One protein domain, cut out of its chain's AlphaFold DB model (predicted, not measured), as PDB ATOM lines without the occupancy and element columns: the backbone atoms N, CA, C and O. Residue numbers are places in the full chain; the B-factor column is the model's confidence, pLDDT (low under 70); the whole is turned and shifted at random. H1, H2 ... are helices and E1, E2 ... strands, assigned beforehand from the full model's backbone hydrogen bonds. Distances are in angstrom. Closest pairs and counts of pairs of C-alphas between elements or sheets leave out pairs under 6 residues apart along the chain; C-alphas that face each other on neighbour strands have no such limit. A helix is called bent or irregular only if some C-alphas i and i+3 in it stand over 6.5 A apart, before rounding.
ATOM      1  N   TRP A  11     161.862 180.903 164.496       62.94
ATOM      2  CA  TRP A  11     161.452 179.942 165.519       62.94
ATOM      3  C   TRP A  11     162.601 179.040 165.986       62.94
ATOM      4  O   TRP A  11     162.850 178.930 167.181       62.94
ATOM      5  N   GLY A  12     163.345 178.418 165.070       65.94
ATOM      6  CA  GLY A  12     164.452 177.525 165.430       65.94
ATOM      7  C   GLY A  12     165.654 178.233 166.052       65.94
ATOM      8  O   GLY A  12     166.348 177.645 166.879       65.94
ATOM      9  N   THR A  13     165.868 179.502 165.703       71.19
ATOM     10  CA  THR A  13     166.893 180.348 166.328       71.19
ATOM     11  C   THR A  13     166.471 180.736 167.742       71.19
ATOM     12  O   THR A  13     167.273 180.609 168.665       71.19
ATOM     13  N   GLY A  14     165.204 181.127 167.929       72.31
ATOM     14  CA  GLY A  14     164.640 181.450 169.242       72.31
ATOM     15  C   GLY A  14     164.538 180.252 170.191       72.31
ATOM     16  O   GLY A  14     164.650 180.427 171.395       72.31
ATOM     17  N   LEU A  15     164.389 179.033 169.663       73.00
ATOM     18  CA  LEU A  15     164.316 177.790 170.443       73.00
ATOM     19  C   LEU A  15     165.670 177.082 170.615       73.00
ATOM     20  O   LEU A  15     165.740 176.001 171.212       73.00
ATOM     21  N   ARG A  16     166.766 177.654 170.098       68.69
ATOM     22  CA  ARG A  16     168.103 177.058 170.210       68.69
ATOM     23  C   ARG A  16     168.500 176.947 171.686       68.69
ATOM     24  O   ARG A  16     168.527 177.936 172.403       68.69
ATOM     25  N   GLY A  17     168.830 175.732 172.124       70.81
ATOM     26  CA  GLY A  17     169.155 175.444 173.526       70.81
ATOM     27  C   GLY A  17     167.938 175.343 174.454       70.81
ATOM     28  O   GLY A  17     168.113 175.015 175.621       70.81
ATOM     29  N   MET A  18     166.718 175.577 173.950       73.94
ATOM     30  CA  MET A  18     165.470 175.415 174.710       73.94
ATOM     31  C   MET A  18     164.815 174.043 174.497       73.94
ATOM     32  O   MET A  18     163.983 173.633 175.301       73.94
ATOM     33  N   ILE A  19     165.171 173.341 173.416       73.94
ATOM     34  CA  ILE A  19     164.690 171.987 173.122       73.94
ATOM     35  C   ILE A  19     165.792 170.988 173.458       73.94
ATOM     36  O   ILE A  19     166.832 170.966 172.795       73.94
ATOM     37  N   ASP A  20     165.524 170.126 174.435       72.12
ATOM     38  CA  ASP A  20     166.253 168.872 174.570       72.12
ATOM     39  C   ASP A  20     165.702 167.868 173.551       72.12
ATOM     40  O   ASP A  20     164.532 167.482 173.589       72.12
ATOM     41  N   GLY A  21     166.540 167.491 172.588       70.81
ATOM     42  CA  GLY A  21     166.164 166.551 171.542       70.81
ATOM     43  C   GLY A  21     166.136 165.094 171.994       70.81
ATOM     44  O   GLY A  21     165.545 164.266 171.305       70.81
ATOM     45  N   HIS A  22     166.759 164.754 173.119       76.00
ATOM     46  CA  HIS A  22     166.970 163.357 173.489       76.00
ATOM     47  C   HIS A  22     165.689 162.655 173.962       76.00
ATOM     48  O   HIS A  22     165.544 161.457 173.722       76.00
ATOM     49  N   ASP A  23     164.723 163.403 174.507       79.62
ATOM     50  CA  ASP A  23     163.534 162.858 175.176       79.62
ATOM     51  C   ASP A  23     162.215 163.400 174.594       79.62
ATOM     52  O   ASP A  23     161.375 164.001 175.272       79.62
ATOM     53  N   THR A  24     162.010 163.192 173.291       90.25
ATOM     54  CA  THR A  24     160.806 163.685 172.602       90.25
ATOM     55  C   THR A  24     159.577 162.822 172.907       90.25
ATOM     56  O   THR A  24     159.599 161.598 172.758       90.25
ATOM     57  N   THR A  25     158.467 163.472 173.267       93.38
ATOM     58  CA  THR A  25     157.167 162.827 173.521       93.38
ATOM     59  C   THR A  25     156.175 163.134 172.422       93.38
ATOM     60  O   THR A  25     155.955 164.298 172.101       93.38
ATOM     61  N   LEU A  26     155.516 162.099 171.909       95.56
ATOM     62  CA  LEU A  26     154.356 162.251 171.045       95.56
ATOM     63  C   LEU A  26     153.077 162.119 171.884       95.56
ATOM     64  O   LEU A  26     152.810 161.051 172.434       95.56
ATOM     65  N   VAL A  27     152.289 163.191 171.971       96.31
ATOM     66  CA  VAL A  27     150.945 163.167 172.569       96.31
ATOM     67  C   VAL A  27     149.917 163.192 171.444       96.31
ATOM     68  O   VAL A  27     149.989 164.053 170.569       96.31
ATOM     69  N   VAL A  28     148.979 162.248 171.449       96.44
ATOM     70  CA  VAL A  28     147.935 162.127 170.421       96.44
ATOM     71  C   VAL A  28     146.544 162.054 171.041       96.44
ATOM     72  O   VAL A  28     146.371 161.595 172.171       96.44
ATOM     73  N   HIS A  29     145.548 162.485 170.271       96.25
ATOM     74  CA  HIS A  29     144.132 162.396 170.619       96.25
ATOM     75  C   HIS A  29     143.325 161.855 169.439       96.25
ATOM     76  O   HIS A  29     143.638 162.163 168.280       96.25
ATOM     77  N   SER A  30     142.283 161.073 169.735       95.19
ATOM     78  CA  SER A  30     141.330 160.576 168.742       95.19
ATOM     79  C   SER A  30     142.028 159.798 167.621       95.19
ATOM     80  O   SER A  30     142.958 159.019 167.847       95.19
ATOM     81  N   ARG A  31     141.607 160.043 166.383       93.50
ATOM     82  CA  ARG A  31     142.099 159.428 165.145       93.50
ATOM     83  C   ARG A  31     143.569 159.720 164.835       93.50
ATOM     84  O   ARG A  31     144.158 159.035 164.008       93.50
ATOM     85  N   SER A  32     144.214 160.644 165.550       94.81
ATOM     86  CA  SER A  32     145.670 160.837 165.441       94.81
ATOM     87  C   SER A  32     146.458 159.602 165.903       94.81
ATOM     88  O   SER A  32     147.613 159.422 165.518       94.81
ATOM     89  N   ALA A  33     145.842 158.734 166.711       94.44
ATOM     90  CA  ALA A  33     146.456 157.501 167.186       94.44
ATOM     91  C   ALA A  33     146.753 156.481 166.063       94.44
ATOM     92  O   ALA A  33     147.775 155.793 166.149       94.44
ATOM     93  N   TYR A  34     145.991 156.474 164.960       90.56
ATOM     94  CA  TYR A  34     146.298 155.677 163.758       90.56
ATOM     95  C   TYR A  34     147.677 156.000 163.167       90.56
ATOM     96  O   TYR A  34     148.357 155.142 162.606       90.56
ATOM     97  N   MET A  35     148.135 157.242 163.322       91.94
ATOM     98  CA  MET A  35     149.382 157.704 162.716       91.94
ATOM     99  C   MET A  35     150.614 157.459 163.592       91.94
ATOM    100  O   MET A  35     151.728 157.676 163.122       91.94
ATOM    101  N   VAL A  36     150.467 156.996 164.842       94.38
ATOM    102  CA  VAL A  36     151.568 156.929 165.828       94.38
ATOM    103  C   VAL A  36     152.797 156.201 165.290       94.38
ATOM    104  O   VAL A  36     153.902 156.743 165.338       94.38
ATOM    105  N   ASN A  37     152.627 154.993 164.746       92.69
ATOM    106  CA  ASN A  37     153.756 154.215 164.232       92.69
ATOM    107  C   ASN A  37     154.409 154.887 163.014       92.69
ATOM    108  O   ASN A  37     155.636 154.959 162.953       92.69
ATOM    109  N   GLY A  38     153.606 155.438 162.096       92.44
ATOM    110  CA  GLY A  38     154.109 156.190 160.944       92.44
ATOM    111  C   GLY A  38     154.904 157.430 161.362       92.44
ATOM    112  O   GLY A  38     155.986 157.681 160.832       92.44
ATOM    113  N   THR A  39     154.425 158.161 162.371       94.44
ATOM    114  CA  THR A  39     155.108 159.333 162.932       94.44
ATOM    115  C   THR A  39     156.427 158.945 163.600       94.44
ATOM    116  O   THR A  39     157.452 159.576 163.331       94.44
ATOM    117  N   ILE A  40     156.446 157.876 164.408       94.44
ATOM    118  CA  ILE A  40     157.681 157.332 164.998       94.44
ATOM    119  C   ILE A  40     158.697 156.992 163.902       94.44
ATOM    120  O   ILE A  40     159.865 157.371 163.997       94.44
ATOM    121  N   ASP A  41     158.268 156.307 162.842       93.19
ATOM    122  CA  ASP A  41     159.153 155.915 161.745       93.19
ATOM    123  C   ASP A  41     159.708 157.106 160.969       93.19
ATOM    124  O   ASP A  41     160.901 157.124 160.643       93.19
ATOM    125  N   ALA A  42     158.873 158.113 160.710       92.81
ATOM    126  CA  ALA A  42     159.287 159.346 160.054       92.81
ATOM    127  C   ALA A  42     160.338 160.108 160.884       92.81
ATOM    128  O   ALA A  42     161.266 160.693 160.321       92.81
ATOM    129  N   TRP A  43     160.234 160.056 162.215       91.50
ATOM    130  CA  TRP A  43     161.119 160.766 163.143       91.50
ATOM    131  C   TRP A  43     162.308 159.940 163.647       91.50
ATOM    132  O   TRP A  43     163.184 160.484 164.316       91.50
ATOM    133  N   ARG A  44     162.419 158.656 163.286       90.62
ATOM    134  CA  ARG A  44     163.450 157.748 163.829       90.62
ATOM    135  C   ARG A  44     164.899 158.198 163.592       90.62
ATOM    136  O   ARG A  44     165.788 157.796 164.329       90.62
ATOM    137  N   ARG A  45     165.151 158.970 162.523       88.56
ATOM    138  CA  ARG A  45     166.475 159.529 162.167       88.56
ATOM    139  C   ARG A  45     166.570 161.038 162.433       88.56
ATOM    140  O   ARG A  45     167.516 161.670 161.972       88.56
ATOM    141  N   SER A  46     165.570 161.622 163.095       85.62
ATOM    142  CA  SER A  46     165.602 163.026 163.511       85.62
ATOM    143  C   SER A  46     166.674 163.233 164.583       85.62
ATOM    144  O   SER A  46     167.038 162.295 165.288       85.62
ATOM    145  N   SER A  47     167.126 164.476 164.766       82.94
ATOM    146  CA  SER A  47     167.881 164.856 165.968       82.94
ATOM    147  C   SER A  47     167.038 164.804 167.246       82.94
ATOM    148  O   SER A  47     167.571 165.016 168.327       82.94
ATOM    149  N   THR A  48     165.729 164.591 167.102       85.44
ATOM    150  CA  THR A  48     164.748 164.536 168.183       85.44
ATOM    151  C   THR A  48     163.851 163.298 168.048       85.44
ATOM    152  O   THR A  48     162.662 163.438 167.760       85.44
ATOM    153  N   PRO A  49     164.389 162.067 168.094       90.44
ATOM    154  CA  PRO A  49     163.584 160.870 167.870       90.44
ATOM    155  C   PRO A  49     162.501 160.733 168.947       90.44
ATOM    156  O   PRO A  49     162.726 161.043 170.114       90.44
ATOM    157  N   ILE A  50     161.321 160.245 168.559       93.44
ATOM    158  CA  ILE A  50     160.219 160.019 169.503       93.44
ATOM    159  C   ILE A  50     160.603 158.871 170.437       93.44
ATOM    160  O   ILE A  50     160.704 157.720 170.011       93.44
ATOM    161  N   GLY A  51     160.813 159.210 171.708       92.50
ATOM    162  CA  GLY A  51     161.205 158.280 172.759       92.50
ATOM    163  C   GLY A  51     160.019 157.672 173.494       92.50
ATOM    164  O   GLY A  51     160.158 156.587 174.039       92.50
ATOM    165  N   GLN A  52     158.849 158.321 173.479       95.06
ATOM    166  CA  GLN A  52     157.650 157.877 174.198       95.06
ATOM    167  C   GLN A  52     156.355 158.422 173.601       95.06
ATOM    168  O   GLN A  52     156.347 159.451 172.919       95.06
ATOM    169  N   VAL A  53     155.251 157.741 173.904       97.06
ATOM    170  CA  VAL A  53     153.920 158.084 173.401       97.06
ATOM    171  C   VAL A  53     152.915 158.155 174.545       97.06
ATOM    172  O   VAL A  53     152.885 157.272 175.405       97.06
ATOM    173  N   MET A  54     152.068 159.181 174.516       97.56
ATOM    174  CA  MET A  54     150.829 159.236 175.283       97.56
ATOM    175  C   MET A  54     149.643 159.407 174.330       97.56
ATOM    176  O   MET A  54     149.683 160.258 173.444       97.56
ATOM    177  N   ALA A  55     148.589 158.622 174.509       97.38
ATOM    178  CA  ALA A  55     147.341 158.769 173.773       97.38
ATOM    179  C   ALA A  55     146.192 159.031 174.748       97.38
ATOM    180  O   ALA A  55     146.068 158.328 175.746       97.38
ATOM    181  N   TYR A  56     145.346 160.014 174.455       96.81
ATOM    182  CA  TYR A  56     144.055 160.192 175.122       96.81
ATOM    183  C   TYR A  56     142.946 159.864 174.122       96.81
ATOM    184  O   TYR A  56     143.010 160.352 172.998       96.81
ATOM    185  N   GLY A  57     141.965 159.034 174.488       95.38
ATOM    186  CA  GLY A  57     140.862 158.634 173.603       95.38
ATOM    187  C   GLY A  57     141.358 158.213 172.216       95.38
ATOM    188  O   GLY A  57     140.896 158.741 171.214       95.38
ATOM    189  N   GLY A  58     142.414 157.399 172.141       94.62
ATOM    190  CA  GLY A  58     143.050 157.059 170.866       94.62
ATOM    191  C   GLY A  58     142.207 156.077 170.051       94.62
ATOM    192  O   GLY A  58     141.864 155.010 170.558       94.62
ATOM    193  N   ALA A  59     141.932 156.401 168.785       92.00
ATOM    194  CA  ALA A  59     141.402 155.430 167.828       92.00
ATOM    195  C   ALA A  59     142.553 154.616 167.225       92.00
ATOM    196  O   ALA A  59     143.528 155.170 166.711       92.00
ATOM    197  N   HIS A  60     142.438 153.299 167.314       89.75
ATOM    198  CA  HIS A  60     143.443 152.348 166.861       89.75
ATOM    199  C   HIS A  60     142.775 151.247 166.039       89.75
ATOM    200  O   HIS A  60     141.600 150.960 166.252       89.75
ATOM    201  N   ASP A  61     143.549 150.587 165.176       84.31
ATOM    202  CA  ASP A  61     143.075 149.449 164.384       84.31
ATOM    203  C   ASP A  61     142.580 148.316 165.297       84.31
ATOM    204  O   ASP A  61     143.375 147.703 166.020       84.31
ATOM    205  N   THR A  62     141.288 147.993 165.274       76.31
ATOM    206  CA  THR A  62     140.756 146.850 166.031       76.31
ATOM    207  C   THR A  62     140.552 145.641 165.109       76.31
ATOM    208  O   THR A  62     140.435 145.797 163.889       76.31
ATOM    209  N   PRO A  63     140.511 144.405 165.653       71.00
ATOM    210  CA  PRO A  63     140.261 143.213 164.842       71.00
ATOM    211  C   PRO A  63     138.965 143.248 164.023       71.00
ATOM    212  O   PRO A  63     138.885 142.558 163.009       71.00
ATOM    213  N   SER A  64     137.948 143.976 164.492       66.19
ATOM    214  CA  SER A  64     136.619 144.039 163.878       66.19
ATOM    215  C   SER A  64     136.511 145.110 162.792       66.19
ATOM    216  O   SER A  64     135.735 144.929 161.857       66.19
ATOM    217  N   THR A  65     137.293 146.192 162.877       64.44
ATOM    218  CA  THR A  65     137.190 147.337 161.959       64.44
ATOM    219  C   THR A  65     138.253 147.336 160.866       64.44
ATOM    220  O   THR A  65     137.932 147.588 159.709       64.44
ATOM    221  N   ASP A  66     139.506 147.012 161.205       64.12
ATOM    222  CA  ASP A  66     140.663 147.404 160.382       64.12
ATOM    223  C   ASP A  66     141.629 146.238 160.070       64.12
ATOM    224  O   ASP A  66     142.692 146.416 159.473       64.12
ATOM    225  N   GLY A  67     141.271 145.004 160.445       70.19
ATOM    226  CA  GLY A  67     142.065 143.805 160.157       70.19
ATOM    227  C   GLY A  67     143.060 143.452 161.266       70.19
ATOM    228  O   GLY A  67     142.673 143.297 162.417       70.19
ATOM    229  N   THR A  68     144.334 143.204 160.936       79.19
ATOM    230  CA  THR A  68     145.329 142.767 161.941       79.19
ATOM    231  C   THR A  68     145.857 143.969 162.731       79.19
ATOM    232  O   THR A  68     146.568 144.784 162.147       79.19
ATOM    233  N   PRO A  69     145.611 144.064 164.054       85.88
ATOM    234  CA  PRO A  69     146.056 145.208 164.844       85.88
ATOM    235  C   PRO A  69     147.577 145.332 164.875       85.88
ATOM    236  O   PRO A  69     148.288 144.381 165.225       85.88
ATOM    237  N   THR A  70     148.085 146.523 164.563       86.06
ATOM    238  CA  THR A  70     149.528 146.779 164.584       86.06
ATOM    239  C   THR A  70     149.973 147.173 165.996       86.06
ATOM    240  O   THR A  70     149.478 148.163 166.539       86.06
ATOM    241  N   PRO A  71     150.923 146.459 166.629       87.44
ATOM    242  CA  PRO A  71     151.446 146.861 167.931       87.44
ATOM    243  C   PRO A  71     152.259 148.160 167.831       87.44
ATOM    244  O   PRO A  71     152.989 148.381 166.864       87.44
ATOM    245  N   ILE A  72     152.223 148.993 168.876       87.25
ATOM    246  CA  ILE A  72     153.195 150.089 169.025       87.25
ATOM    247  C   ILE A  72     154.596 149.496 169.173       87.25
ATOM    248  O   ILE A  72     154.757 148.436 169.790       87.25
ATOM    249  N   ARG A  73     155.610 150.198 168.655       91.69
ATOM    250  CA  ARG A  73     157.032 149.821 168.732       91.69
ATOM    251  C   ARG A  73     157.433 149.294 170.117       91.69
ATOM    252  O   ARG A  73     157.183 149.921 171.141       91.69
ATOM    253  N   ALA A  74     158.064 148.121 170.134       92.31
ATOM    254  CA  ALA A  74     158.351 147.331 171.334       92.31
ATOM    255  C   ALA A  74     159.282 148.015 172.357       92.31
ATOM    256  O   ALA A  74     159.271 147.653 173.534       92.31
ATOM    257  N   ASN A  75     160.091 148.969 171.905       94.06
ATOM    258  CA  ASN A  75     161.121 149.667 172.673       94.06
ATOM    259  C   ASN A  75     160.739 151.101 173.071       94.06
ATOM    260  O   ASN A  75     161.579 151.802 173.622       94.06
ATOM    261  N   ILE A  76     159.506 151.529 172.796       94.94
ATOM    262  CA  ILE A  76     159.002 152.864 173.132       94.94
ATOM    263  C   ILE A  76     157.964 152.726 174.254       94.94
ATOM    264  O   ILE A  76     157.000 151.967 174.083       94.94
ATOM    265  N   PRO A  77     158.141 153.415 175.401       96.19
ATOM    266  CA  PRO A  77     157.126 153.502 176.434       96.19
ATOM    267  C   PRO A  77     155.816 154.076 175.896       96.19
ATOM    268  O   PRO A  77     155.812 155.072 175.167       96.19
ATOM    269  N   PHE A  78     154.700 153.463 176.286       97.19
ATOM    270  CA  PHE A  78     153.368 153.868 175.844       97.19
ATOM    271  C   PHE A  78     152.389 153.987 177.012       97.19
ATOM    272  O   PHE A  78     152.274 153.074 177.831       97.19
ATOM    273  N   LEU A  79     151.639 155.084 177.032       97.69
ATOM    274  CA  LEU A  79     150.500 155.282 177.917       97.69
ATOM    275  C   LEU A  79     149.275 155.681 177.094       97.69
ATOM    276  O   LEU A  79     149.211 156.790 176.574       97.69
ATOM    277  N   GLY A  80     148.290 154.801 177.003       97.38
ATOM    278  CA  GLY A  80     146.962 155.147 176.518       97.38
ATOM    279  C   GLY A  80     146.014 155.408 177.685       97.38
ATOM    280  O   GLY A  80     146.041 154.685 178.680       97.38
ATOM    281  N   VAL A  81     145.180 156.434 177.568       97.25
ATOM    282  CA  VAL A  81     144.110 156.773 178.510       97.25
ATOM    283  C   VAL A  81     142.814 156.897 177.729       97.25
ATOM    284  O   VAL A  81     142.770 157.598 176.723       97.25
ATOM    285  N   ALA A  82     141.762 156.227 178.175       93.69
ATOM    286  CA  ALA A  82     140.427 156.336 177.605       93.69
ATOM    287  C   ALA A  82     139.400 156.534 178.719       93.69
ATOM    288  O   ALA A  82     139.564 156.037 179.835       93.69
ATOM    289  N   GLY A  83     138.350 157.282 178.415       91.50
ATOM    290  CA  GLY A  83     137.222 157.445 179.312       91.50
ATOM    291  C   GLY A  83     136.175 156.364 179.084       91.50
ATOM    292  O   GLY A  83     135.934 155.971 177.949       91.50
ATOM    293  N   THR A  84     135.534 155.881 180.145       87.50
ATOM    294  CA  THR A  84     134.455 154.887 180.012       87.50
ATOM    295  C   THR A  84     133.181 155.459 179.389       87.50
ATOM    296  O   THR A  84     132.295 154.684 179.047       87.50
ATOM    297  N   ALA A  85     133.070 156.787 179.282       88.62
ATOM    298  CA  ALA A  85     131.939 157.485 178.678       88.62
ATOM    299  C   ALA A  85     132.281 158.100 177.307       88.62
ATOM    300  O   ALA A  85     131.471 158.851 176.771       88.62
ATOM    301  N   ASP A  86     133.458 157.799 176.744       90.44
ATOM    302  CA  ASP A  86     133.805 158.146 175.362       90.44
ATOM    303  C   ASP A  86     132.762 157.539 174.415       90.44
ATOM    304  O   ASP A  86     132.546 156.328 174.433       90.44
ATOM    305  N   ALA A  87     132.078 158.371 173.630       89.06
ATOM    306  CA  ALA A  87     131.047 157.918 172.694       89.06
ATOM    307  C   ALA A  87     131.387 158.212 171.224       89.06
ATOM    308  O   ALA A  87     130.513 158.073 170.365       89.06
ATOM    309  N   ASP A  88     132.619 158.650 170.935       89.50
ATOM    310  CA  ASP A  88     133.108 158.830 169.560       89.50
ATOM    311  C   ASP A  88     133.927 157.617 169.119       89.50
ATOM    312  O   ASP A  88     133.607 156.969 168.124       89.50
ATOM    313  N   VAL A  89     134.975 157.284 169.875       87.94
ATOM    314  CA  VAL A  89     135.844 156.127 169.586       87.94
ATOM    315  C   VAL A  89     135.688 155.027 170.632       87.94
ATOM    316  O   VAL A  89     136.368 154.001 170.566       87.94
ATOM    317  N   GLU A  90     134.797 155.247 171.599       86.94
ATOM    318  CA  GLU A  90     134.403 154.288 172.618       86.94
ATOM    319  C   GLU A  90     135.637 153.681 173.302       86.94
ATOM    320  O   GLU A  90     136.476 154.367 173.889       86.94
ATOM    321  N   ASN A  91     135.784 152.368 173.205       83.62
ATOM    322  CA  ASN A  91     136.818 151.588 173.859       83.62
ATOM    323  C   ASN A  91     137.843 151.013 172.863       83.62
ATOM    324  O   ASN A  91     138.526 150.027 173.182       83.62
ATOM    325  N   MET A  92     137.982 151.619 171.674       88.75
ATOM    326  CA  MET A  92     138.905 151.166 170.622       88.75
ATOM    327  C   MET A  92     140.336 150.966 171.141       88.75
ATOM    328  O   MET A  92     140.970 149.956 170.835       88.75
ATOM    329  N   GLY A  93     140.837 151.868 171.994       91.00
ATOM    330  CA  GLY A  93     142.163 151.730 172.608       91.00
ATOM    331  C   GLY A  93     142.321 150.448 173.434       91.00
ATOM    332  O   GLY A  93     143.318 149.737 173.297       91.00
ATOM    333  N   SER A  94     141.321 150.092 174.240       90.38
ATOM    334  CA  SER A  94     141.324 148.864 175.048       90.38
ATOM    335  C   SER A  94     141.165 147.600 174.204       90.38
ATOM    336  O   SER A  94     141.835 146.598 174.475       90.38
ATOM    337  N   GLN A  95     140.343 147.635 173.152       89.75
ATOM    338  CA  GLN A  95     140.214 146.529 172.192       89.75
ATOM    339  C   GLN A  95     141.521 146.277 171.439       89.75
ATOM    340  O   GLN A  95     142.011 145.142 171.408       89.75
ATOM    341  N   TRP A  96     142.116 147.332 170.880       92.19
ATOM    342  CA  TRP A  96     143.405 147.263 170.202       92.19
ATOM    343  C   TRP A  96     144.487 146.732 171.146       92.19
ATOM    344  O   TRP A  96     145.165 145.749 170.826       92.19
ATOM    345  N   PHE A  97     144.609 147.306 172.350       94.44
ATOM    346  CA  PHE A  97     145.650 146.909 173.296       94.44
ATOM    347  C   PHE A  97     145.472 145.460 173.775       94.44
ATOM    348  O   PHE A  97     146.452 144.729 173.912       94.44
ATOM    349  N   THR A  98     144.228 144.991 173.924       93.06
ATOM    350  CA  THR A  98     143.905 143.575 174.180       93.06
ATOM    351  C   THR A  98     144.416 142.662 173.066       93.06
ATOM    352  O   THR A  98     144.966 141.586 173.341       93.06
ATOM    353  N   ALA A  99     144.252 143.060 171.804       90.75
ATOM    354  CA  ALA A  99     144.690 142.255 170.672       90.75
ATOM    355  C   ALA A  99     146.214 142.083 170.662       90.75
ATOM    356  O   ALA A  99     146.707 140.965 170.462       90.75
ATOM    357  N   VAL A 100     146.946 143.157 170.976       92.31
ATOM    358  CA  VAL A 100     148.415 143.201 170.938       92.31
ATOM    359  C   VAL A 100     149.102 142.909 172.279       92.31
ATOM    360  O   VAL A 100     150.331 142.911 172.332       92.31
ATOM    361  N   ILE A 101     148.352 142.601 173.345       92.81
ATOM    362  CA  ILE A 101     148.869 142.502 174.726       92.81
ATOM    363  C   ILE A 101     150.047 141.532 174.892       92.81
ATOM    364  O   ILE A 101     150.962 141.776 175.671       92.81
ATOM    365  N   GLY A 102     150.050 140.438 174.124       90.81
ATOM    366  CA  GLY A 102     151.094 139.416 174.179       90.81
ATOM    367  C   GLY A 102     152.296 139.672 173.270       90.81
ATOM    368  O   GLY A 102     153.157 138.797 173.155       90.81
ATOM    369  N   ALA A 103     152.353 140.812 172.574       91.81
ATOM    370  CA  ALA A 103     153.511 141.177 171.767       91.81
ATOM    371  C   ALA A 103     154.748 141.353 172.674       91.81
ATOM    372  O   ALA A 103     154.645 142.007 173.711       91.81
ATOM    373  N   PRO A 104     155.925 140.802 172.322       92.06
ATOM    374  CA  PRO A 104     157.148 141.034 173.084       92.06
ATOM    375  C   PRO A 104     157.527 142.518 173.102       92.06
ATOM    376  O   PRO A 104     157.493 143.186 172.067       92.06
ATOM    377  N   ARG A 105     157.915 143.030 174.276       94.31
ATOM    378  CA  ARG A 105     158.311 144.434 174.467       94.31
ATOM    379  C   ARG A 105     159.518 144.546 175.387       94.31
ATOM    380  O   ARG A 105     159.651 143.759 176.324       94.31
ATOM    381  N   THR A 106     160.365 145.540 175.150       95.31
ATOM    382  CA  THR A 106     161.458 145.924 176.058       95.31
ATOM    383  C   THR A 106     161.106 147.153 176.892       95.31
ATOM    384  O   THR A 106     161.666 147.314 177.971       95.31
ATOM    385  N   ALA A 107     160.140 147.959 176.444       94.81
ATOM    386  CA  ALA A 107     159.636 149.131 177.150       94.81
ATOM    387  C   ALA A 107     158.222 148.905 177.725       94.81
ATOM    388  O   ALA A 107     157.448 148.115 177.166       94.81
ATOM    389  N   PRO A 108     157.868 149.592 178.826       95.00
ATOM    390  CA  PRO A 108     156.569 149.453 179.470       95.00
ATOM    391  C   PRO A 108     155.433 150.030 178.608       95.00
ATOM    392  O   PRO A 108     155.605 151.045 177.937       95.00
ATOM    393  N   ALA A 109     154.258 149.396 178.629       96.12
ATOM    394  CA  ALA A 109     153.079 149.899 177.928       96.12
ATOM    395  C   ALA A 109     151.790 149.610 178.709       96.12
ATOM    396  O   ALA A 109     151.596 148.486 179.185       96.12
ATOM    397  N   PHE A 110     150.910 150.608 178.803       95.00
ATOM    398  CA  PHE A 110     149.637 150.527 179.523       95.00
ATOM    399  C   PHE A 110     148.529 151.165 178.694       95.00
ATOM    400  O   PHE A 110     148.743 152.211 178.084       95.00
ATOM    401  N   GLN A 111     147.348 150.568 178.747       96.38
ATOM    402  CA  GLN A 111     146.083 151.208 178.425       96.38
ATOM    403  C   GLN A 111     145.304 151.360 179.731       96.38
ATOM    404  O   GLN A 111     145.164 150.396 180.490       96.38
ATOM    405  N   VAL A 112     144.836 152.570 180.006       95.81
ATOM    406  CA  VAL A 112     144.156 152.929 181.246       95.81
ATOM    407  C   VAL A 112     142.757 153.424 180.931       95.81
ATOM    408  O   VAL A 112     142.580 154.278 180.069       95.81
ATOM    409  N   GLU A 113     141.768 152.908 181.648       92.81
ATOM    410  CA  GLU A 113     140.385 153.376 181.568       92.81
ATOM    411  C   GLU A 113     140.021 154.153 182.826       92.81
ATOM    412  O   GLU A 113     140.283 153.674 183.931       92.81
ATOM    413  N   VAL A 114     139.411 155.325 182.658       91.88
ATOM    414  CA  VAL A 114     138.963 156.211 183.744       91.88
ATOM    415  C   VAL A 114     137.451 156.439 183.692       91.88
ATOM    416  O   VAL A 114     136.866 156.577 182.620       91.88
ATOM    417  N   GLU A 115     136.817 156.488 184.861       86.94
ATOM    418  CA  GLU A 115     135.355 156.579 184.991       86.94
ATOM    419  C   GLU A 115     134.794 157.956 184.603       86.94
ATOM    420  O   GLU A 115     135.298 158.978 185.074       86.94
ATOM    421  N   ASP A 116     133.712 157.975 183.817       87.38
ATOM    422  CA  ASP A 116     132.902 159.156 183.449       87.38
ATOM    423  C   ASP A 116     133.591 160.225 182.578       87.38
ATOM    424  O   ASP A 116     133.024 161.297 182.324       87.38
ATOM    425  N   TYR A 117     134.807 159.954 182.101       92.25
ATOM    426  CA  TYR A 117     135.478 160.818 181.129       92.25
ATOM    427  C   TYR A 117     134.997 160.509 179.710       92.25
ATOM    428  O   TYR A 117     134.719 159.357 179.379       92.25
ATOM    429  N   GLY A 118     134.901 161.552 178.892       92.38
ATOM    430  CA  GLY A 118     134.470 161.517 177.499       92.38
ATOM    431  C   GLY A 118     135.602 161.816 176.528       92.38
ATOM    432  O   GLY A 118     136.732 162.138 176.925       92.38
ATOM    433  N   HIS A 119     135.274 161.745 175.244       94.19
ATOM    434  CA  HIS A 119     136.212 161.931 174.151       94.19
ATOM    435  C   HIS A 119     136.626 163.391 173.961       94.19
ATOM    436  O   HIS A 119     137.811 163.706 173.816       94.19
ATOM    437  N   ALA A 120     135.637 164.285 173.915       90.62
ATOM    438  CA  ALA A 120     135.776 165.608 173.316       90.62
ATOM    439  C   ALA A 120     136.070 166.705 174.346       90.62
ATOM    440  O   ALA A 120     136.703 167.710 174.021       90.62
ATOM    441  N   TYR A 121     135.655 166.514 175.600       91.00
ATOM    442  CA  TYR A 121     135.685 167.548 176.642       91.00
ATOM    443  C   TYR A 121     137.078 167.956 177.137       91.00
ATOM    444  O   TYR A 121     137.202 168.974 177.815       91.00
ATOM    445  N   ILE A 122     138.137 167.243 176.742       91.19
ATOM    446  CA  ILE A 122     139.514 167.745 176.889       91.19
ATOM    447  C   ILE A 122     139.809 168.948 175.976       91.19
ATOM    448  O   ILE A 122     140.740 169.713 176.227       91.19
ATOM    449  N   ASN A 123     139.037 169.126 174.900       90.38
ATOM    450  CA  ASN A 123     139.176 170.242 173.981       90.38
ATOM    451  C   ASN A 123     138.396 171.445 174.525       90.38
ATOM    452  O   ASN A 123     137.165 171.432 174.630       90.38
ATOM    453  N   ARG A 124     139.123 172.518 174.852       91.94
ATOM    454  CA  ARG A 124     138.543 173.748 175.409       91.94
ATOM    455  C   ARG A 124     137.503 174.393 174.493       91.94
ATOM    456  O   ARG A 124     136.530 174.943 174.987       91.94
ATOM    457  N   GLU A 125     137.680 174.329 173.174       92.62
ATOM    458  CA  GLU A 125     136.725 174.935 172.243       92.62
ATOM    459  C   GLU A 125     135.446 174.101 172.118       92.62
ATOM    460  O   GLU A 125     134.354 174.664 172.081       92.62
ATOM    461  N   LEU A 126     135.561 172.768 172.109       90.81
ATOM    462  CA  LEU A 126     134.389 171.884 172.084       90.81
ATOM    463  C   LEU A 126     133.589 171.990 173.387       90.81
ATOM    464  O   LEU A 126     132.373 172.169 173.347       90.81
ATOM    465  N   SER A 127     134.272 171.989 174.532       91.31
ATOM    466  CA  SER A 127     133.620 172.171 175.834       91.31
ATOM    467  C   SER A 127     133.004 173.564 176.002       91.31
ATOM    468  O   SER A 127     131.882 173.666 176.491       91.31
ATOM    469  N   ARG A 128     133.650 174.637 175.520       93.06
ATOM    470  CA  ARG A 128     133.060 175.993 175.494       93.06
ATOM    471  C   ARG A 128     131.758 176.049 174.689       93.06
ATOM    472  O   ARG A 128     130.878 176.843 175.009       93.06
ATOM    473  N   ARG A 129     131.638 175.223 173.647       93.19
ATOM    474  CA  ARG A 129     130.430 175.093 172.816       93.19
ATOM    475  C   ARG A 129     129.407 174.092 173.367       93.19
ATOM    476  O   ARG A 129     128.372 173.916 172.737       93.19
ATOM    477  N   GLY A 130     129.681 173.441 174.499       88.25
ATOM    478  CA  GLY A 130     128.803 172.416 175.073       88.25
ATOM    479  C   GLY A 130     128.701 171.140 174.231       88.25
ATOM    480  O   GLY A 130     127.693 170.445 174.300       88.25
ATOM    481  N   LEU A 131     129.712 170.846 173.406       89.25
ATOM    482  CA  LEU A 131     129.748 169.649 172.561       89.25
ATOM    483  C   LEU A 131     130.302 168.461 173.358       89.25
ATOM    484  O   LEU A 131     131.487 168.139 173.259       89.25
ATOM    485  N   ASP A 132     129.450 167.877 174.203       88.56
ATOM    486  CA  ASP A 132     129.739 166.675 174.993       88.56
ATOM    487  C   ASP A 132     129.355 165.430 174.198       88.56
ATOM    488  O   ASP A 132     128.214 165.310 173.753       88.56
ATOM    489  N   ASP A 133     130.296 164.512 174.007       87.69
ATOM    490  CA  ASP A 133     130.012 163.230 173.364       87.69
ATOM    491  C   ASP A 133     129.357 162.234 174.329       87.69
ATOM    492  O   ASP A 133     128.670 161.308 173.894       87.69
ATOM    493  N   ARG A 134     129.524 162.430 175.639       89.38
ATOM    494  CA  ARG A 134     129.054 161.467 176.631       89.38
ATOM    495  C   ARG A 134     127.531 161.397 176.667       89.38
ATOM    496  O   ARG A 134     126.822 162.377 176.444       89.38
ATOM    497  N   ARG A 135     127.016 160.217 177.015       77.38
ATOM    498  CA  ARG A 135     125.578 159.948 177.132       77.38
ATOM    499  C   ARG A 135     125.201 159.672 178.584       77.38
ATOM    500  O   ARG A 135     125.944 159.002 179.295       77.38
ATOM    501  N   GLY A 136     124.017 160.129 178.987       73.19
ATOM    502  CA  GLY A 136     123.459 159.866 180.315       73.19
ATOM    503  C   GLY A 136     123.886 160.841 181.400       73.19
ATOM    504  O   GLY A 136     124.365 161.939 181.122       73.19
ATOM    505  N   GLU A 137     123.664 160.440 182.650       69.62
ATOM    506  CA  GLU A 137     124.106 161.205 183.812       69.62
ATOM    507  C   GLU A 137     125.627 161.099 183.944       69.62
ATOM    508  O   GLU A 137     126.163 160.031 184.230       69.62
ATOM    509  N   VAL A 138     126.326 162.214 183.726       75.75
ATOM    510  CA  VAL A 138     127.786 162.294 183.826       75.75
ATOM    511  C   VAL A 138     128.207 163.300 184.885       75.75
ATOM    512  O   VAL A 138     127.683 164.410 184.961       75.75
ATOM    513  N   THR A 139     129.184 162.916 185.707       83.12
ATOM    514  CA  THR A 139     129.602 163.713 186.874       83.12
ATOM    515  C   THR A 139     130.823 164.595 186.611       83.12
ATOM    516  O   THR A 139     131.051 165.572 187.323       83.12
ATOM    517  N   ARG A 140     131.627 164.274 185.588       90.69
ATOM    518  CA  ARG A 140     132.881 164.986 185.287       90.69
ATOM    519  C   ARG A 140     132.629 166.238 184.460       90.69
ATOM    520  O   ARG A 140     131.966 166.183 183.425       90.69
ATOM    521  N   THR A 141     133.212 167.354 184.871       91.94
ATOM    522  CA  THR A 141     133.156 168.636 184.159       91.94
ATOM    523  C   THR A 141     134.269 168.747 183.113       91.94
ATOM    524  O   THR A 141     135.243 167.993 183.146       91.94
ATOM    525  N   ALA A 142     134.194 169.727 182.209       92.81
ATOM    526  CA  ALA A 142     135.291 170.028 181.280       92.81
ATOM    527  C   ALA A 142     136.616 170.343 182.006       92.81
ATOM    528  O   ALA A 142     137.689 169.929 181.572       92.81
ATOM    529  N   LYS A 143     136.545 171.007 183.170       93.94
ATOM    530  CA  LYS A 143     137.720 171.283 184.010       93.94
ATOM    531  C   LYS A 143     138.360 169.998 184.536       93.94
ATOM    532  O   LYS A 143     139.584 169.922 184.607       93.94
ATOM    533  N   ASP A 144     137.555 168.993 184.877       95.56
ATOM    534  CA  ASP A 144     138.068 167.689 185.308       95.56
ATOM    535  C   ASP A 144     138.801 166.978 184.166       95.56
ATOM    536  O   ASP A 144     139.876 166.424 184.386       95.56
ATOM    537  N   HIS A 145     138.276 167.049 182.936       95.38
ATOM    538  CA  HIS A 145     138.920 166.479 181.744       95.38
ATOM    539  C   HIS A 145     140.270 167.130 181.464       95.38
ATOM    540  O   HIS A 145     141.275 166.439 181.290       95.38
ATOM    541  N   GLU A 146     140.307 168.463 181.461       94.44
ATOM    542  CA  GLU A 146     141.547 169.208 181.269       94.44
ATOM    543  C   GLU A 146     142.567 168.869 182.363       94.44
ATOM    544  O   GLU A 146     143.729 168.585 182.064       94.44
ATOM    545  N   LYS A 147     142.124 168.830 183.625       95.56
ATOM    546  CA  LYS A 147     142.973 168.461 184.758       95.56
ATOM    547  C   LYS A 147     143.547 167.056 184.596       95.56
ATOM    548  O   LYS A 147     144.750 166.888 184.772       95.56
ATOM    549  N   LEU A 148     142.729 166.066 184.233       96.25
ATOM    550  CA  LEU A 148     143.199 164.699 184.012       96.25
ATOM    551  C   LEU A 148     144.261 164.644 182.908       96.25
ATOM    552  O   LEU A 148     145.306 164.022 183.104       96.25
ATOM    553  N   LEU A 149     144.009 165.288 181.761       95.88
ATOM    554  CA  LEU A 149     144.944 165.302 180.635       95.88
ATOM    555  C   LEU A 149     146.279 165.940 181.032       95.88
ATOM    556  O   LEU A 149     147.336 165.354 180.787       95.88
ATOM    557  N   LEU A 150     146.237 167.117 181.660       95.69
ATOM    558  CA  LEU A 150     147.432 167.844 182.083       95.69
ATOM    559  C   LEU A 150     148.218 167.067 183.135       95.69
ATOM    560  O   LEU A 150     149.412 166.836 182.951       95.69
ATOM    561  N   ASP A 151     147.561 166.614 184.200       97.00
ATOM    562  CA  ASP A 151     148.222 165.903 185.289       97.00
ATOM    563  C   ASP A 151     148.823 164.576 184.818       97.00
ATOM    564  O   ASP A 151     149.944 164.229 185.192       97.00
ATOM    565  N   THR A 152     148.109 163.852 183.952       97.00
ATOM    566  CA  THR A 152     148.619 162.609 183.369       97.00
ATOM    567  C   THR A 152     149.807 162.884 182.454       97.00
ATOM    568  O   THR A 152     150.813 162.185 182.552       97.00
ATOM    569  N   THR A 153     149.744 163.924 181.616       96.25
ATOM    570  CA  THR A 153     150.852 164.304 180.723       96.25
ATOM    571  C   THR A 153     152.086 164.714 181.525       96.25
ATOM    572  O   THR A 153     153.184 164.214 181.284       96.25
ATOM    573  N   VAL A 154     151.918 165.582 182.525       96.00
ATOM    574  CA  VAL A 154     153.001 166.026 183.416       96.00
ATOM    575  C   VAL A 154     153.576 164.852 184.199       96.00
ATOM    576  O   VAL A 154     154.799 164.747 184.338       96.00
ATOM    577  N   GLY A 155     152.718 163.965 184.698       96.19
ATOM    578  CA  GLY A 155     153.130 162.743 185.366       96.19
ATOM    579  C   GLY A 155     153.952 161.852 184.441       96.19
ATOM    580  O   GLY A 155     155.000 161.358 184.851       96.19
ATOM    581  N   TRP A 156     153.491 161.653 183.202       95.88
ATOM    582  CA  TRP A 156     154.132 160.763 182.238       95.88
ATOM    583  C   TRP A 156     155.510 161.289 181.865       95.88
ATOM    584  O   TRP A 156     156.494 160.580 182.045       95.88
ATOM    585  N   LEU A 157     155.609 162.573 181.514       93.94
ATOM    586  CA  LEU A 157     156.885 163.251 181.270       93.94
ATOM    587  C   LEU A 157     157.809 163.201 182.490       93.94
ATOM    588  O   LEU A 157     159.006 162.952 182.371       93.94
ATOM    589  N   SER A 158     157.267 163.416 183.690       94.31
ATOM    590  CA  SER A 158     158.054 163.302 184.920       94.31
ATOM    591  C   SER A 158     158.586 161.888 185.120       94.31
ATOM    592  O   SER A 158     159.688 161.726 185.640       94.31
ATOM    593  N   HIS A 159     157.828 160.882 184.693       93.25
ATOM    594  CA  HIS A 159     158.223 159.494 184.803       93.25
ATOM    595  C   HIS A 159     159.307 159.101 183.814       93.25
ATOM    596  O   HIS A 159     160.340 158.566 184.205       93.25
ATOM    597  N   THR A 160     159.073 159.378 182.541       91.56
ATOM    598  CA  THR A 160     159.878 158.833 181.457       91.56
ATOM    599  C   THR A 160     161.036 159.740 181.048       91.56
ATOM    600  O   THR A 160     162.070 159.218 180.657       91.56
ATOM    601  N   VAL A 161     160.912 161.066 181.202       89.38
ATOM    602  CA  VAL A 161     162.001 162.032 180.926       89.38
ATOM    603  C   VAL A 161     162.809 162.320 182.185       89.38
ATOM    604  O   VAL A 161     164.031 162.306 182.184       89.38
ATOM    605  N   ARG A 162     162.125 162.591 183.304       89.56
ATOM    606  CA  ARG A 162     162.788 163.044 184.544       89.56
ATOM    607  C   ARG A 162     163.121 161.910 185.516       89.56
ATOM    608  O   ARG A 162     163.594 162.187 186.615       89.56
ATOM    609  N   GLY A 163     162.813 160.662 185.160       90.06
ATOM    610  CA  GLY A 163     163.096 159.477 185.976       90.06
ATOM    611  C   GLY A 163     162.355 159.414 187.318       90.06
ATOM    612  O   GLY A 163     162.758 158.660 188.202       90.06
ATOM    613  N   ARG A 164     161.288 160.201 187.520       93.62
ATOM    614  CA  ARG A 164     160.507 160.175 188.768       93.62
ATOM    615  C   ARG A 164     159.584 158.962 188.794       93.62
ATOM    616  O   ARG A 164     158.957 158.616 187.803       93.62
ATOM    617  N   HIS A 165     159.404 158.323 189.939       93.38
ATOM    618  CA  HIS A 165     158.457 157.212 190.034       93.38
ATOM    619  C   HIS A 165     157.018 157.742 190.180       93.38
ATOM    620  O   HIS A 165     156.636 158.214 191.244       93.38
ATOM    621  N   VAL A 166     156.250 157.741 189.081       93.94
ATOM    622  CA  VAL A 166     154.852 158.232 189.027       93.94
ATOM    623  C   VAL A 166     153.892 157.141 188.550       93.94
ATOM    624  O   VAL A 166     152.767 157.052 189.031       93.94
ATOM    625  N   PHE A 167     154.338 156.299 187.614       93.88
ATOM    626  CA  PHE A 167     153.555 155.205 187.042       93.88
ATOM    627  C   PHE A 167     154.130 153.848 187.452       93.88
ATOM    628  O   PHE A 167     155.349 153.748 187.633       93.88
ATOM    629  N   PRO A 168     153.290 152.794 187.523       92.69
ATOM    630  CA  PRO A 168     153.688 151.470 187.986       92.69
ATOM    631  C   PRO A 168     154.439 150.672 186.910       92.69
ATOM    632  O   PRO A 168     154.025 149.575 186.494       92.69
ATOM    633  N   THR A 169     155.509 151.257 186.374       91.81
ATOM    634  CA  THR A 169     156.125 150.760 185.151       91.81
ATOM    635  C   THR A 169     156.940 149.504 185.344       91.81
ATOM    636  O   THR A 169     157.103 148.775 184.374       91.81
ATOM    637  N   GLY A 170     157.353 149.166 186.570       91.25
ATOM    638  CA  GLY A 170     158.044 147.910 186.855       91.25
ATOM    639  C   GLY A 170     157.161 146.680 186.611       91.25
ATOM    640  O   GLY A 170     156.002 146.645 187.011       91.25
ATOM    641  N   ASN A 171     157.699 145.614 186.006       89.81
ATOM    642  CA  ASN A 171     156.915 144.400 185.684       89.81
ATOM    643  C   ASN A 171     156.346 143.661 186.897       89.81
ATOM    644  O   ASN A 171     155.397 142.890 186.768       89.81
ATOM    645  N   THR A 172     156.941 143.863 188.068       91.38
ATOM    646  CA  THR A 172     156.508 143.243 189.325       91.38
ATOM    647  C   THR A 172     155.807 144.223 190.257       91.38
ATOM    648  O   THR A 172     155.474 143.855 191.380       91.38
ATOM    649  N   GLU A 173     155.624 145.469 189.825       92.62
ATOM    650  CA  GLU A 173     155.019 146.503 190.648       92.62
ATOM    651  C   GLU A 173     153.500 146.291 190.747       92.62
ATOM    652  O   GLU A 173     152.870 145.961 189.734       92.62
ATOM    653  N   PRO A 174     152.882 146.451 191.930       91.50
ATOM    654  CA  PRO A 174     151.428 146.450 192.048       91.50
ATOM    655  C   PRO A 174     150.788 147.504 191.139       91.50
ATOM    656  O   PRO A 174     151.340 148.583 190.941       91.50
ATOM    657  N   LEU A 175     149.610 147.199 190.594       93.62
ATOM    658  CA  LEU A 175     148.834 148.190 189.849       93.62
ATOM    659  C   LEU A 175     147.987 149.005 190.835       93.62
ATOM    660  O   LEU A 175     147.352 148.402 191.707       93.62
ATOM    661  N   PRO A 176     147.976 150.343 190.731       92.12
ATOM    662  CA  PRO A 176     147.175 151.190 191.595       92.12
ATOM    663  C   PRO A 176     145.690 151.069 191.240       92.12
ATOM    664  O   PRO A 176     145.316 150.653 190.144       92.12
ATOM    665  N   ASN A 177     144.833 151.506 192.163       87.62
ATOM    666  CA  ASN A 177     143.387 151.515 191.942       87.62
ATOM    667  C   ASN A 177     142.892 152.724 191.127       87.62
ATOM    668  O   ASN A 177     141.686 152.888 190.940       87.62
ATOM    669  N   GLY A 178     143.811 153.583 190.684       91.94
ATOM    670  CA  GLY A 178     143.504 154.845 190.034       91.94
ATOM    671  C   GLY A 178     144.659 155.405 189.218       91.94
ATOM    672  O   GLY A 178     145.788 154.915 189.290       91.94
ATOM    673  N   LEU A 179     144.358 156.438 188.444       94.44
ATOM    674  CA  LEU A 179     145.281 157.240 187.656       94.44
ATOM    675  C   LEU A 179     145.206 158.679 188.168       94.44
ATOM    676  O   LEU A 179     144.166 159.314 188.054       94.44
ATOM    677  N   ILE A 180     146.293 159.168 188.772       91.44
ATOM    678  CA  ILE A 180     146.406 160.544 189.288       91.44
ATOM    679  C   ILE A 180     145.168 160.991 190.101       91.44
ATOM    680  O   ILE A 180     144.562 162.030 189.866       91.44
ATOM    681  N   GLY A 181     144.762 160.163 191.069       89.44
ATOM    682  CA  GLY A 181     143.624 160.453 191.955       89.44
ATOM    683  C   GLY A 181     142.239 160.144 191.374       89.44
ATOM    684  O   GLY A 181     141.249 160.286 192.084       89.44
ATOM    685  N   VAL A 182     142.154 159.672 190.129       91.69
ATOM    686  CA  VAL A 182     140.903 159.245 189.488       91.69
ATOM    687  C   VAL A 182     140.787 157.719 189.519       91.69
ATOM    688  O   VAL A 182     141.771 157.051 189.199       91.69
ATOM    689  N   PRO A 183     139.630 157.128 189.876       89.88
ATOM    690  CA  PRO A 183     139.411 155.687 189.752       89.88
ATOM    691  C   PRO A 183     139.720 155.189 188.338       89.88
ATOM    692  O   PRO A 183     139.253 155.761 187.355       89.88
ATOM    693  N   ALA A 184     140.530 154.134 188.238       91.19
ATOM    694  CA  ALA A 184     141.009 153.655 186.952       91.19
ATOM    695  C   ALA A 184     141.271 152.149 186.929       91.19
ATOM    696  O   ALA A 184     141.509 151.504 187.960       91.19
ATOM    697  N   ARG A 185     141.272 151.593 185.720       90.94
ATOM    698  CA  ARG A 185     141.656 150.205 185.450       90.94
ATOM    699  C   ARG A 185     142.805 150.173 184.457       90.94
ATOM    700  O   ARG A 185     142.890 151.023 183.581       90.94
ATOM    701  N   TYR A 186     143.694 149.205 184.635       94.94
ATOM    702  CA  TYR A 186     144.922 149.087 183.864       94.94
ATOM    703  C   TYR A 186     144.944 147.766 183.099       94.94
ATOM    704  O   TYR A 186     144.956 146.686 183.701       94.94
ATOM    705  N   LEU A 187     145.076 147.851 181.780       95.62
ATOM    706  CA  LEU A 187     145.538 146.763 180.931       95.62
ATOM    707  C   LEU A 187     147.009 147.017 180.597       95.62
ATOM    708  O   LEU A 187     147.375 148.090 180.130       95.62
ATOM    709  N   VAL A 188     147.878 146.050 180.880       95.75
ATOM    710  CA  VAL A 188     149.324 146.280 180.932       95.75
ATOM    711  C   VAL A 188     150.065 145.220 180.149       95.75
ATOM    712  O   VAL A 188     149.937 144.040 180.459       95.75
ATOM    713  N   ALA A 189     150.890 145.632 179.192       94.62
ATOM    714  CA  ALA A 189     151.788 144.708 178.517       94.62
ATOM    715  C   ALA A 189     153.029 144.467 179.384       94.62
ATOM    716  O   ALA A 189     153.734 145.404 179.773       94.62
ATOM    717  N   THR A 190     153.326 143.202 179.669       92.69
ATOM    718  CA  THR A 190     154.549 142.830 180.385       92.69
ATOM    719  C   THR A 190     155.757 143.075 179.486       92.69
ATOM    720  O   THR A 190     155.852 142.494 178.400       92.69
ATOM    721  N   HIS A 191     156.716 143.888 179.929       92.06
ATOM    722  CA  HIS A 191     157.967 144.114 179.203       92.06
ATOM    723  C   HIS A 191     159.091 143.214 179.746       92.06
ATOM    724  O   HIS A 191     158.952 142.555 180.774       92.06
ATOM    725  N   GLY A 192     160.206 143.116 179.025       89.81
ATOM    726  CA  GLY A 192     161.353 142.302 179.429       89.81
ATOM    727  C   GLY A 192     161.097 140.788 179.389       89.81
ATOM    728  O   GLY A 192     160.297 140.278 178.589       89.81
ATOM    729  N   ARG A 193     161.829 140.053 180.237       91.38
ATOM    730  CA  ARG A 193     161.853 138.583 180.266       91.38
ATOM    731  C   ARG A 193     160.586 138.015 180.912       91.38
ATOM    732  O   ARG A 193     160.448 137.988 182.133       91.38
TER     733      ARG A 193
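AT A GLANCE: This is residues 11 to 193 of the 364 residues of an uncharacterized protein of Luteococcus japonicus LSP_Lj1 (UniProt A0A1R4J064). What is the overall shape? A twisted slab of five strands lies between helices: H2 and H3 cover one face, and on the other the sheet curls round the long H5. Residues 11 to 18, of which 11 to 14 belong to H1, stick out from the body. What is it made of? The 183 printed residues include five named helices and five named strands, in the order H1 E1 H2 E2 E3 H3 E4 H4 H5 E5, and the mixed sheet runs E1 E2 E3 E4 E5. The class is mixed, helices and strands, with under half of the residues in named elements. The whole is compact, with a radius of gyration of the C-alphas of 16.5 A and spans of 46 by 43 by 33 A.

HOW THE PARTS SIT: How do the strands pair? E1, residues 24 to 30, is parallel to E2, residues 50 to 58, with N 28 and O 54 2.9 A apart. E3, residues 78 to 83, is parallel to E2, N 55 and O 79 2.8 A, and to E4, residues 109 to 114, N 80 and O 110 2.8 A. E5, residues 182 to 189, is antiparallel to E4, N 111 and O 187 2.8 A. Which helices are on the sheet? In three layers, helices on both faces of a sheet, H2, residues 31 to 43, and H3, residues 92 to 100, are on one face at heights of 8.8 A and 8.5 A, their closest C-alphas to E2 and E4 being Ala 33 and Gly 58, 5.0 A, and Ser 94 and Gln 111, 6.3 A. H5, residues 142 to 160, is on the opposite face, its closest C-alphas to E2 being Thr 153 and Met 54, 7.4 A. E1, H2, E2 and E3, H3, E4 are strand-helix-strand units, two parallel neighbour strands with a helix between, with right-handed crossovers. What about the other helices and the helix backbones? H1, residues 11 to 14, and H4, residues 124 to 128, are not on the sheet; H4 and H5 only just touch, with 3 pairs of C-alphas within 8 A, the closest Ser 127 and Ala 142, 6.1 A. Every O i to N i+4 pair is within hydrogen-bond range in H3, H4 and H5, against 5 of 9 in H2, and H1 is too short for such a pair.

IN THESE COORDINATES: Where do the first and last elements lie? H1 begins at C-alpha 11 (161.452, 179.942, 165.519), and E5 ends at C-alpha 189 (151.788, 144.708, 178.517). How long are the elements? H5 measures 27.0 A, E5 21.2 A, E1 20.1 A, H2 19.2 A, E2 17.5 A, E3 16.9 A, E4 16.5 A, H3 12.4 A, H4 5.9 A and H1 5.1 A. H2 is irregular, C-alphas 34 and 37 being 7.6 A apart.

THE WHOLE: How far does it reach, and is it cut? The C-alphas of Thr 13 and Glu 137 are the two farthest apart, 50.0 A, and the printed part has no cut. Which links are long, and where is confidence low? The links E2 to E3, H4 to H5 and H5 to E5 are long; pLDDT is under 70 at residues 11 to 12, 16, 64 to 66 and 137.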